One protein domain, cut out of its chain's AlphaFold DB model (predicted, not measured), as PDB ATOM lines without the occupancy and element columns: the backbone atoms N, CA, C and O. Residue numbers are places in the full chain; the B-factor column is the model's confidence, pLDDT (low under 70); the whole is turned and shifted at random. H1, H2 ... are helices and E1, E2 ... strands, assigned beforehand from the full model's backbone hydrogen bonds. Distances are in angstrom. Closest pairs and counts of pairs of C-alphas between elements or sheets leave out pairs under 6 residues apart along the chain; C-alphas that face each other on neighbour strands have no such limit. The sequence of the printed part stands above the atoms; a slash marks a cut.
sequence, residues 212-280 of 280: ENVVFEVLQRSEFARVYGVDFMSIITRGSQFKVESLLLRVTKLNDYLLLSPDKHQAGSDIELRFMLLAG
ATOM      1  N   GLU A 212     544.257 270.322 486.095       91.75
ATOM      2  CA  GLU A 212     545.050 269.099 486.087       91.75
ATOM      3  C   GLU A 212     544.295 267.954 485.410       91.75
ATOM      4  O   GLU A 212     544.859 267.231 484.589       91.75
ATOM      5  N   ASN A 213     542.998 267.820 485.708       92.62
ATOM      6  CA  ASN A 213     542.161 266.779 485.121       92.62
ATOM      7  C   ASN A 213     541.952 267.012 483.622       92.62
ATOM      8  O   ASN A 213     542.037 266.082 482.826       92.62
ATOM      9  N   VAL A 214     541.707 268.261 483.222       92.81
ATOM     10  CA  VAL A 214     541.518 268.608 481.811       92.81
ATOM     11  C   VAL A 214     542.807 268.415 481.021       92.81
ATOM     12  O   VAL A 214     542.769 267.836 479.938       92.81
ATOM     13  N   VAL A 215     543.948 268.838 481.567       90.56
ATOM     14  CA  VAL A 215     545.262 268.625 480.951       90.56
ATOM     15  C   VAL A 215     545.547 267.136 480.794       90.56
ATOM     16  O   VAL A 215     545.900 266.706 479.697       90.56
ATOM     17  N   PHE A 216     545.339 266.340 481.846       88.25
ATOM     18  CA  PHE A 216     545.520 264.889 481.793       88.25
ATOM     19  C   PHE A 216     544.673 264.254 480.682       88.25
ATOM     20  O   PHE A 216     545.191 263.537 479.827       88.25
ATOM     21  N   GLU A 217     543.384 264.582 480.642       88.00
ATOM     22  CA  GLU A 217     542.432 264.068 479.659       88.00
ATOM     23  C   GLU A 217     542.773 264.476 478.217       88.00
ATOM     24  O   GLU A 217     542.676 263.671 477.288       88.00
ATOM     25  N   VAL A 218     543.183 265.726 477.999       87.69
ATOM     26  CA  VAL A 218     543.574 266.228 476.673       87.69
ATOM     27  C   VAL A 218     544.860 265.552 476.200       87.69
ATOM     28  O   VAL A 218     544.902 265.057 475.074       87.69
ATOM     29  N   LEU A 219     545.885 265.469 477.053       87.25
ATOM     30  CA  LEU A 219     547.155 264.820 476.719       87.25
ATOM     31  C   LEU A 219     546.971 263.329 476.430       87.25
ATOM     32  O   LEU A 219     547.518 262.818 475.454       87.25
ATOM     33  N   GLN A 220     546.148 262.640 477.220       87.19
ATOM     34  CA  GLN A 220     545.851 261.231 476.989       87.19
ATOM     35  C   GLN A 220     545.145 261.015 475.642       87.19
ATOM     36  O   GLN A 220     545.494 260.098 474.896       87.19
ATOM     37  N   ARG A 221     544.186 261.880 475.278       86.38
ATOM     38  CA  ARG A 221     543.535 261.839 473.957       86.38
ATOM     39  C   ARG A 221     544.523 262.088 472.817       86.38
ATOM     40  O   ARG A 221     544.419 261.420 471.787       86.38
ATOM     41  N   SER A 222     545.485 262.988 473.003       87.81
ATOM     42  CA  SER A 222     546.552 263.240 472.028       87.81
ATOM     43  C   SER A 222     547.435 262.012 471.819       87.81
ATOM     44  O   SER A 222     547.707 261.633 470.679       87.81
ATOM     45  N   GLU A 223     547.821 261.326 472.895       87.75
ATOM     46  CA  GLU A 223     548.588 260.081 472.789       87.75
ATOM     47  C   GLU A 223     547.771 258.962 472.133       87.75
ATOM     48  O   GLU A 223     548.278 258.252 471.264       87.75
ATOM     49  N   PHE A 224     546.473 258.858 472.428       86.81
ATOM     50  CA  PHE A 224     545.602 257.940 471.698       86.81
ATOM     51  C   PHE A 224     545.547 258.253 470.199       86.81
ATOM     52  O   PHE A 224     545.626 257.321 469.401       86.81
ATOM     53  N   ALA A 225     545.480 259.520 469.787       90.12
ATOM     54  CA  ALA A 225     545.502 259.883 468.366       90.12
ATOM     55  C   ALA A 225     546.755 259.335 467.661       90.12
ATOM     56  O   ALA A 225     546.659 258.748 466.581       90.12
ATOM     57  N   ARG A 226     547.917 259.416 468.323       88.69
ATOM     58  CA  ARG A 226     549.189 258.865 467.826       88.69
ATOM     59  C   ARG A 226     549.184 257.337 467.774       88.69
ATOM     60  O   ARG A 226     549.561 256.769 466.750       88.69
ATOM     61  N   VAL A 227     548.712 256.669 468.828       87.56
ATOM     62  CA  VAL A 227     548.620 255.196 468.890       87.56
ATOM     63  C   VAL A 227     547.685 254.656 467.799       87.56
ATOM     64  O   VAL A 227     548.053 253.778 467.011       87.56
ATOM     65  N   TYR A 228     546.484 255.223 467.688       88.25
ATOM     66  CA  TYR A 228     545.494 254.832 466.683       88.25
ATOM     67  C   TYR A 228     545.825 255.341 465.273       88.25
ATOM     68  O   TYR A 228     545.224 254.854 464.316       88.25
ATOM     69  N   GLY A 229     546.797 256.248 465.125       88.62
ATOM     70  CA  GLY A 229     547.210 256.818 463.841       88.62
ATOM     71  C   GLY A 229     546.083 257.564 463.134       88.62
ATOM     72  O   GLY A 229     545.914 257.410 461.927       88.62
ATOM     73  N   VAL A 230     545.281 258.308 463.894       90.62
ATOM     74  CA  VAL A 230     544.128 259.069 463.397       90.62
ATOM     75  C   VAL A 230     544.220 260.521 463.844       90.62
ATOM     76  O   VAL A 230     544.934 260.847 464.789       90.62
ATOM     77  N   ASP A 231     543.472 261.390 463.170       87.56
ATOM     78  CA  ASP A 231     543.347 262.792 463.557       87.56
ATOM     79  C   ASP A 231     542.796 262.953 464.991       87.56
ATOM     80  O   ASP A 231     541.924 262.193 465.432       87.56
ATOM     81  N   PHE A 232     543.286 263.965 465.712       86.50
ATOM     82  CA  PHE A 232     542.921 264.228 467.106       86.50
ATOM     83  C   PHE A 232     541.413 264.444 467.293       86.50
ATOM     84  O   PHE A 232     540.816 263.860 468.202       86.50
ATOM     85  N   MET A 233     540.759 265.204 466.406       84.62
ATOM     86  CA  MET A 233     539.314 265.432 466.503       84.62
ATOM     87  C   MET A 233     538.521 264.144 466.296       84.62
ATOM     88  O   MET A 233     537.445 263.983 466.874       84.62
ATOM     89  N   SER A 234     539.055 263.176 465.545       86.94
ATOM     90  CA  SER A 234     538.417 261.864 465.408       86.94
ATOM     91  C   SER A 234     538.431 261.071 466.720       86.94
ATOM     92  O   SER A 234     537.476 260.350 466.991       86.94
ATOM     93  N   ILE A 235     539.444 261.231 467.580       85.94
ATOM     94  CA  ILE A 235     539.466 260.592 468.911       85.94
ATOM     95  C   ILE A 235     538.385 261.152 469.837       85.94
ATOM     96  O   ILE A 235     537.822 260.387 470.630       85.94
ATOM     97  N   ILE A 236     538.113 262.456 469.731       82.19
ATOM     98  CA  ILE A 236     537.099 263.161 470.524       82.19
ATOM     99  C   ILE A 236     535.692 262.827 470.023       82.19
ATOM    100  O   ILE A 236     534.808 262.528 470.821       82.19
ATOM    101  N   THR A 237     535.483 262.872 468.707       82.94
ATOM    102  CA  THR A 237     534.136 262.863 468.113       82.94
ATOM    103  C   THR A 237     533.653 261.482 467.667       82.94
ATOM    104  O   THR A 237     532.443 261.257 467.601       82.94
ATOM    105  N   ARG A 238     534.553 260.540 467.341       84.75
ATOM    106  CA  ARG A 238     534.184 259.207 466.827       84.75
ATOM    107  C   ARG A 238     534.161 258.152 467.939       84.75
ATOM    108  O   ARG A 238     534.964 258.164 468.872       84.75
ATOM    109  N   GLY A 239     533.249 257.189 467.791       83.56
ATOM    110  CA  GLY A 239     533.078 256.069 468.718       83.56
ATOM    111  C   GLY A 239     534.237 255.062 468.719       83.56
ATOM    112  O   GLY A 239     535.160 255.134 467.910       83.56
ATOM    113  N   SER A 240     534.176 254.085 469.628       87.56
ATOM    114  CA  SER A 240     535.207 253.045 469.794       87.56
ATOM    115  C   SER A 240     535.424 252.191 468.540       87.56
ATOM    116  O   SER A 240     536.567 251.860 468.237       87.56
ATOM    117  N   GLN A 241     534.367 251.894 467.780       86.88
ATOM    118  CA  GLN A 241     534.450 251.107 466.543       86.88
ATOM    119  C   GLN A 241     535.422 251.718 465.526       86.88
ATOM    120  O   GLN A 241     536.290 251.019 465.013       86.88
ATOM    121  N   PHE A 242     535.354 253.035 465.316       89.50
ATOM    122  CA  PHE A 242     536.261 253.747 464.412       89.50
ATOM    123  C   PHE A 242     537.738 253.545 464.793       89.50
ATOM    124  O   PHE A 242     538.597 253.408 463.926       89.50
ATOM    125  N   LYS A 243     538.033 253.487 466.097       89.06
ATOM    126  CA  LYS A 243     539.393 253.307 466.634       89.06
ATOM    127  C   LYS A 243     539.915 251.888 466.387       89.06
ATOM    128  O   LYS A 243     541.100 251.700 466.122       89.06
ATOM    129  N   VAL A 244     539.035 250.888 466.463       89.00
ATOM    130  CA  VAL A 244     539.374 249.491 466.146       89.00
ATOM    131  C   VAL A 244     539.610 249.332 464.647       89.00
ATOM    132  O   VAL A 244     540.623 248.768 464.242       89.00
ATOM    133  N   GLU A 245     538.720 249.878 463.819       88.38
ATOM    134  CA  GLU A 245     538.825 249.804 462.358       88.38
ATOM    135  C   GLU A 245     540.082 250.506 461.825       88.38
ATOM    136  O   GLU A 245     540.742 249.977 460.931       88.38
ATOM    137  N   SER A 246     540.475 251.651 462.401       87.69
ATOM    138  CA  SER A 246     541.685 252.372 461.981       87.69
ATOM    139  C   SER A 246     542.979 251.594 462.254       87.69
ATOM    140  O   SER A 246     543.933 251.671 461.474       87.69
ATOM    141  N   LEU A 247     543.030 250.820 463.342       88.00
ATOM    142  CA  LEU A 247     544.130 249.895 463.624       88.00
ATOM    143  C   LEU A 247     544.082 248.685 462.701       88.00
ATOM    144  O   LEU A 247     545.089 248.353 462.074       88.00
ATOM    145  N   LEU A 248     542.911 248.057 462.604       88.56
ATOM    146  CA  LEU A 248     542.719 246.839 461.835       88.56
ATOM    147  C   LEU A 248     543.109 247.062 460.371       88.56
ATOM    148  O   LEU A 248     543.927 246.310 459.856       88.56
ATOM    149  N   LEU A 249     542.656 248.154 459.747       86.50
ATOM    150  CA  LEU A 249     542.991 248.506 458.364       86.50
ATOM    151  C   LEU A 249     544.502 248.657 458.119       86.50
ATOM    152  O   LEU A 249     544.989 248.346 457.034       86.50
ATOM    153  N   ARG A 250     545.263 249.150 459.105       88.25
ATOM    154  CA  ARG A 250     546.727 249.246 458.991       88.25
ATOM    155  C   ARG A 250     547.374 247.866 459.068       88.25
ATOM    156  O   ARG A 250     548.251 247.571 458.263       88.25
ATOM    157  N   VAL A 251     546.914 247.016 459.986       87.38
ATOM    158  CA  VAL A 251     547.409 245.638 460.125       87.38
ATOM    159  C   VAL A 251     547.073 244.805 458.889       87.38
ATOM    160  O   VAL A 251     547.942 244.090 458.397       87.38
ATOM    161  N   THR A 252     545.858 244.915 458.347       89.00
ATOM    162  CA  THR A 252     545.448 244.137 457.169       89.00
ATOM    163  C   THR A 252     546.257 244.513 455.938       89.00
ATOM    164  O   THR A 252     546.778 243.628 455.272       89.00
ATOM    165  N   LYS A 253     546.457 245.815 455.691       86.56
ATOM    166  CA  LYS A 253     547.293 246.302 454.584       86.56
ATOM    167  C   LYS A 253     548.741 245.824 454.676       86.56
ATOM    168  O   LYS A 253     549.352 245.573 453.647       86.56
ATOM    169  N   LEU A 254     549.292 245.705 455.885       87.81
ATOM    170  CA  LEU A 254     550.655 245.203 456.090       87.81
ATOM    171  C   LEU A 254     550.794 243.702 455.817       87.81
ATOM    172  O   LEU A 254     551.890 243.248 455.513       87.81
ATOM    173  N   ASN A 255     549.708 242.944 455.953       87.75
ATOM    174  CA  ASN A 255     549.715 241.489 455.849       87.75
ATOM    175  C   ASN A 255     548.968 240.977 454.601       87.75
ATOM    176  O   ASN A 255     548.658 239.795 454.534       87.75
ATOM    177  N   ASP A 256     548.671 241.863 453.646       87.62
ATOM    178  CA  ASP A 256     547.953 241.564 452.398       87.62
ATOM    179  C   ASP A 256     546.567 240.920 452.601       87.62
ATOM    180  O   ASP A 256     546.149 240.002 451.899       87.62
ATOM    181  N   TYR A 257     545.836 241.412 453.607       84.19
ATOM    182  CA  TYR A 257     544.449 241.021 453.861       84.19
ATOM    183  C   TYR A 257     543.464 242.110 453.430       84.19
ATOM    184  O   TYR A 257     543.691 243.311 453.623       84.19
ATOM    185  N   LEU A 258     542.302 241.677 452.940       82.25
ATOM    186  CA  LEU A 258     541.158 242.538 452.639       82.25
ATOM    187  C   LEU A 258     540.128 242.498 453.773       82.25
ATOM    188  O   LEU A 258     539.743 241.424 454.239       82.25
ATOM    189  N   LEU A 259     539.664 243.683 454.182       79.38
ATOM    190  CA  LEU A 259     538.565 243.830 455.135       79.38
ATOM    191  C   LEU A 259     537.217 243.716 454.431       79.38
ATOM    192  O   LEU A 259     536.974 244.376 453.420       79.38
ATOM    193  N   LEU A 260     536.326 242.914 455.007       80.94
ATOM    194  CA  LEU A 260     534.932 242.837 454.584       80.94
ATOM    195  C   LEU A 260     534.133 243.983 455.215       80.94
ATOM    196  O   LEU A 260     534.297 244.286 456.394       80.94
ATOM    197  N   SER A 261     533.252 244.603 454.429       79.75
ATOM    198  CA  SER A 261     532.329 245.649 454.885       79.75
ATOM    199  C   SER A 261     530.893 245.123 454.794       79.75
ATOM    200  O   SER A 261     530.255 245.318 453.757       79.75
ATOM    201  N   PRO A 262     530.392 244.410 455.820       76.06
ATOM    202  CA  PRO A 262     529.053 243.832 455.792       76.06
ATOM    203  C   PRO A 262     527.968 244.914 455.816       76.06
ATOM    204  O   PRO A 262     528.120 245.966 456.439       76.06
ATOM    205  N   ASP A 263     526.843 244.622 455.168       78.31
ATOM    206  CA  ASP A 263     525.677 245.504 455.162       78.31
ATOM    207  C   ASP A 263     524.852 245.378 456.453       78.31
ATOM    208  O   ASP A 263     524.909 244.371 457.166       78.31
ATOM    209  N   LYS A 264     523.995 246.370 456.743       74.31
ATOM    210  CA  LYS A 264     523.167 246.389 457.971       74.31
ATOM    211  C   LYS A 264     522.296 245.140 458.151       74.31
ATOM    212  O   LYS A 264     522.039 244.735 459.279       74.31
ATOM    213  N   HIS A 265     521.851 244.529 457.053       73.38
ATOM    214  CA  HIS A 265     521.065 243.292 457.072       73.38
ATOM    215  C   HIS A 265     521.895 242.054 457.446       73.38
ATOM    216  O   HIS A 265     521.342 241.094 457.970       73.38
ATOM    217  N   GLN A 266     523.207 242.083 457.199       67.44
ATOM    218  CA  GLN A 266     524.140 240.985 457.469       67.44
ATOM    219  C   GLN A 266     524.736 241.064 458.882       67.44
ATOM    220  O   GLN A 266     525.084 240.040 459.457       67.44
ATOM    221  N   ALA A 267     524.816 242.265 459.464       62.84
ATOM    222  CA  ALA A 267     525.365 242.489 460.803       62.84
ATOM    223  C   ALA A 267     524.476 241.965 461.955       62.84
ATOM    224  O   ALA A 267     524.960 241.818 463.072       62.84
ATOM    225  N   GLY A 268     523.180 241.727 461.707       57.38
ATOM    226  CA  GLY A 268     522.212 241.270 462.719       57.38
ATOM    227  C   GLY A 268     521.979 239.755 462.764       57.38
ATOM    228  O   GLY A 268     521.382 239.260 463.715       57.38
ATOM    229  N   SER A 269     522.422 239.020 461.745       56.69
ATOM    230  CA  SER A 269     522.505 237.557 461.774       56.69
ATOM    231  C   SER A 269     523.820 237.164 462.437       56.69
ATOM    232  O   SER A 269     524.821 237.770 462.072       56.69
ATOM    233  N   ASP A 270     523.817 236.189 463.357       49.28
ATOM    234  CA  ASP A 270     524.967 235.629 464.100       49.28
ATOM    235  C   ASP A 270     526.137 235.180 463.196       49.28
ATOM    236  O   ASP A 270     526.475 234.002 463.069       49.28
ATOM    237  N   ILE A 271     526.792 236.133 462.551       48.09
ATOM    238  CA  ILE A 271     528.128 235.984 462.026       48.09
ATOM    239  C   ILE A 271     528.980 236.194 463.265       48.09
ATOM    240  O   ILE A 271     529.258 237.324 463.670       48.09
ATOM    241  N   GLU A 272     529.328 235.076 463.912       42.97
ATOM    242  CA  GLU A 272     530.458 235.019 464.832       42.97
ATOM    243  C   GLU A 272     531.570 235.929 464.306       42.97
ATOM    244  O   GLU A 272     531.770 236.033 463.096       42.97
ATOM    245  N   LEU A 273     532.325 236.531 465.221       41.94
ATOM    246  CA  LEU A 273     533.596 237.226 465.003       41.94
ATOM    247  C   LEU A 273     534.671 236.319 464.345       41.94
ATOM    248  O   LEU A 273     535.827 236.293 464.759       41.94
ATOM    249  N   ARG A 274     534.323 235.543 463.315       45.06
ATOM    250  CA  ARG A 274     535.218 234.969 462.326       45.06
ATOM    251  C   ARG A 274     535.855 236.143 461.616       45.06
ATOM    252  O   ARG A 274     535.256 236.762 460.742       45.06
ATOM    253  N   PHE A 275     537.048 236.467 462.098       49.12
ATOM    254  CA  PHE A 275     537.989 237.422 461.546       49.12
ATOM    255  C   PHE A 275     537.749 237.654 460.051       49.12
ATOM    256  O   PHE A 275     537.987 236.777 459.222       49.12
ATOM    257  N   MET A 276     537.232 238.849 459.757       53.50
ATOM    258  CA  MET A 276     536.929 239.398 458.434       53.50
ATOM    259  C   MET A 276     538.217 239.685 457.653       53.50
ATOM    260  O   MET A 276     538.487 240.822 457.276       53.50
ATOM    261  N   LEU A 277     539.050 238.666 457.479       55.41
ATOM    262  CA  LEU A 277     540.339 238.743 456.818       55.41
ATOM    263  C   LEU A 277     540.348 237.690 455.714       55.41
ATOM    264  O   LEU A 277     540.493 236.500 455.982       55.41
ATOM    265  N   LEU A 278     540.160 238.127 454.470       57.78
ATOM    266  CA  LEU A 278     540.463 237.293 453.310       57.78
ATOM    267  C   LEU A 278     541.957 237.436 453.025       57.78
ATOM    268  O   LEU A 278     542.416 238.561 452.822       57.78
ATOM    269  N   ALA A 279     542.701 236.330 453.079       53.94
ATOM    270  CA  ALA A 279     544.089 236.298 452.622       53.94
ATOM    271  C   ALA A 279     544.111 236.520 451.101       53.94
ATOM    272  O   ALA A 279     543.326 235.873 450.398       53.94
ATOM    273  N   GLY A 280     544.947 237.454 450.640       48.97
ATOM    274  CA  GLY A 280     545.259 237.660 449.223       48.97
ATOM    275  C   GLY A 280     546.067 236.519 448.620       48.97
ATOM    276  O   GLY A 280     546.858 235.890 449.361       48.97
TER     277      GLY A 280
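What this domain is: This is residues 212 to 280 of the 280 residues of the protein "Ribonuclease H-like domain-containing protein" of Thamnocephalis sphaerospora (UniProt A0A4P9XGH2). Three helices and a small two-strand hairpin are strung out one after another into an elongated, loosely built shape: H1 makes one end, short H2 folds back across the later part of H1, H3 is the piece nearest the middle, and the hairpin of E1 and E2 makes the other end. Two parts stick out from this row, residues 212 to 217 of H1 and residues 263 to 274 of the long loop between the strands. The printed part has 69 residues, with three named helices and then two named strands in the order H1, H2, H3, E1, E2; the sheet E1 - E2 is antiparallel and the class is mostly helix. The whole is loose, with a radius of gyration of the C-alphas of 15.4 A, and spans 45 by 28 by 16 A.

How they stand to each other: H1, residues 212 to 228, touches H2, residues 232 to 237, with its residues 221 to 225 alone; the closest C-alphas are those of Ala 225 and Phe 232, 5.2 A apart. Their lines are only just about perpendicular, at 73 degrees. H1 only just touches H3, residues 240 to 254, with 3 pairs of C-alphas within 8 A, made by residue 228 of H1 and residues 243 to 247 of H3; the closest are those of Tyr 228 and Leu 247, 6.0 A apart. These two run the same way at a shallow tilt of 32 degrees, only just short of steep. H2 and H3 are close but not clearly touching, with the C-alphas of Ile 235 and Lys 243 closest at 7.6 A, and run opposite ways at a steep tilt of 42 degrees. Every O i to N i+4 pair is within hydrogen-bond range in H1 and H2, and 10 of 11 are in H3. E1, residues 257 to 259, and E2, residues 277 to 279, form an antiparallel hairpin, with N 258 and O 278 at 3.1 A and N 278 and O 258 at 3.3 A, both within hydrogen-bond range. The closest C-alphas of H3 and E1 are those of Thr 252 and Leu 258, 6.4 A apart. H1 and H2 are both apart from E1 and E2.

Where its parts are: H1 begins at C-alpha 212, (545.050, 269.099, 486.087), and is 24.1 A long. H2 is 8.9 A long. H3 is 22.1 A long and ends at C-alpha 254, (550.655, 245.203, 456.090). E1 is 6.6 A long. E2 is 6.1 A long and ends at C-alpha 279, (544.089, 236.298, 452.622).

The domain as a whole: The C-alphas of Glu 212 and Gly 280, the chain's last residue, are the two farthest apart, at 48.5 A. The printed part has no cut. The link from E1 to E2, 17 residues, is long; the other three links are tight. The mean pLDDT of the printed part is 79.0, and residues 266 to 280 are under 70.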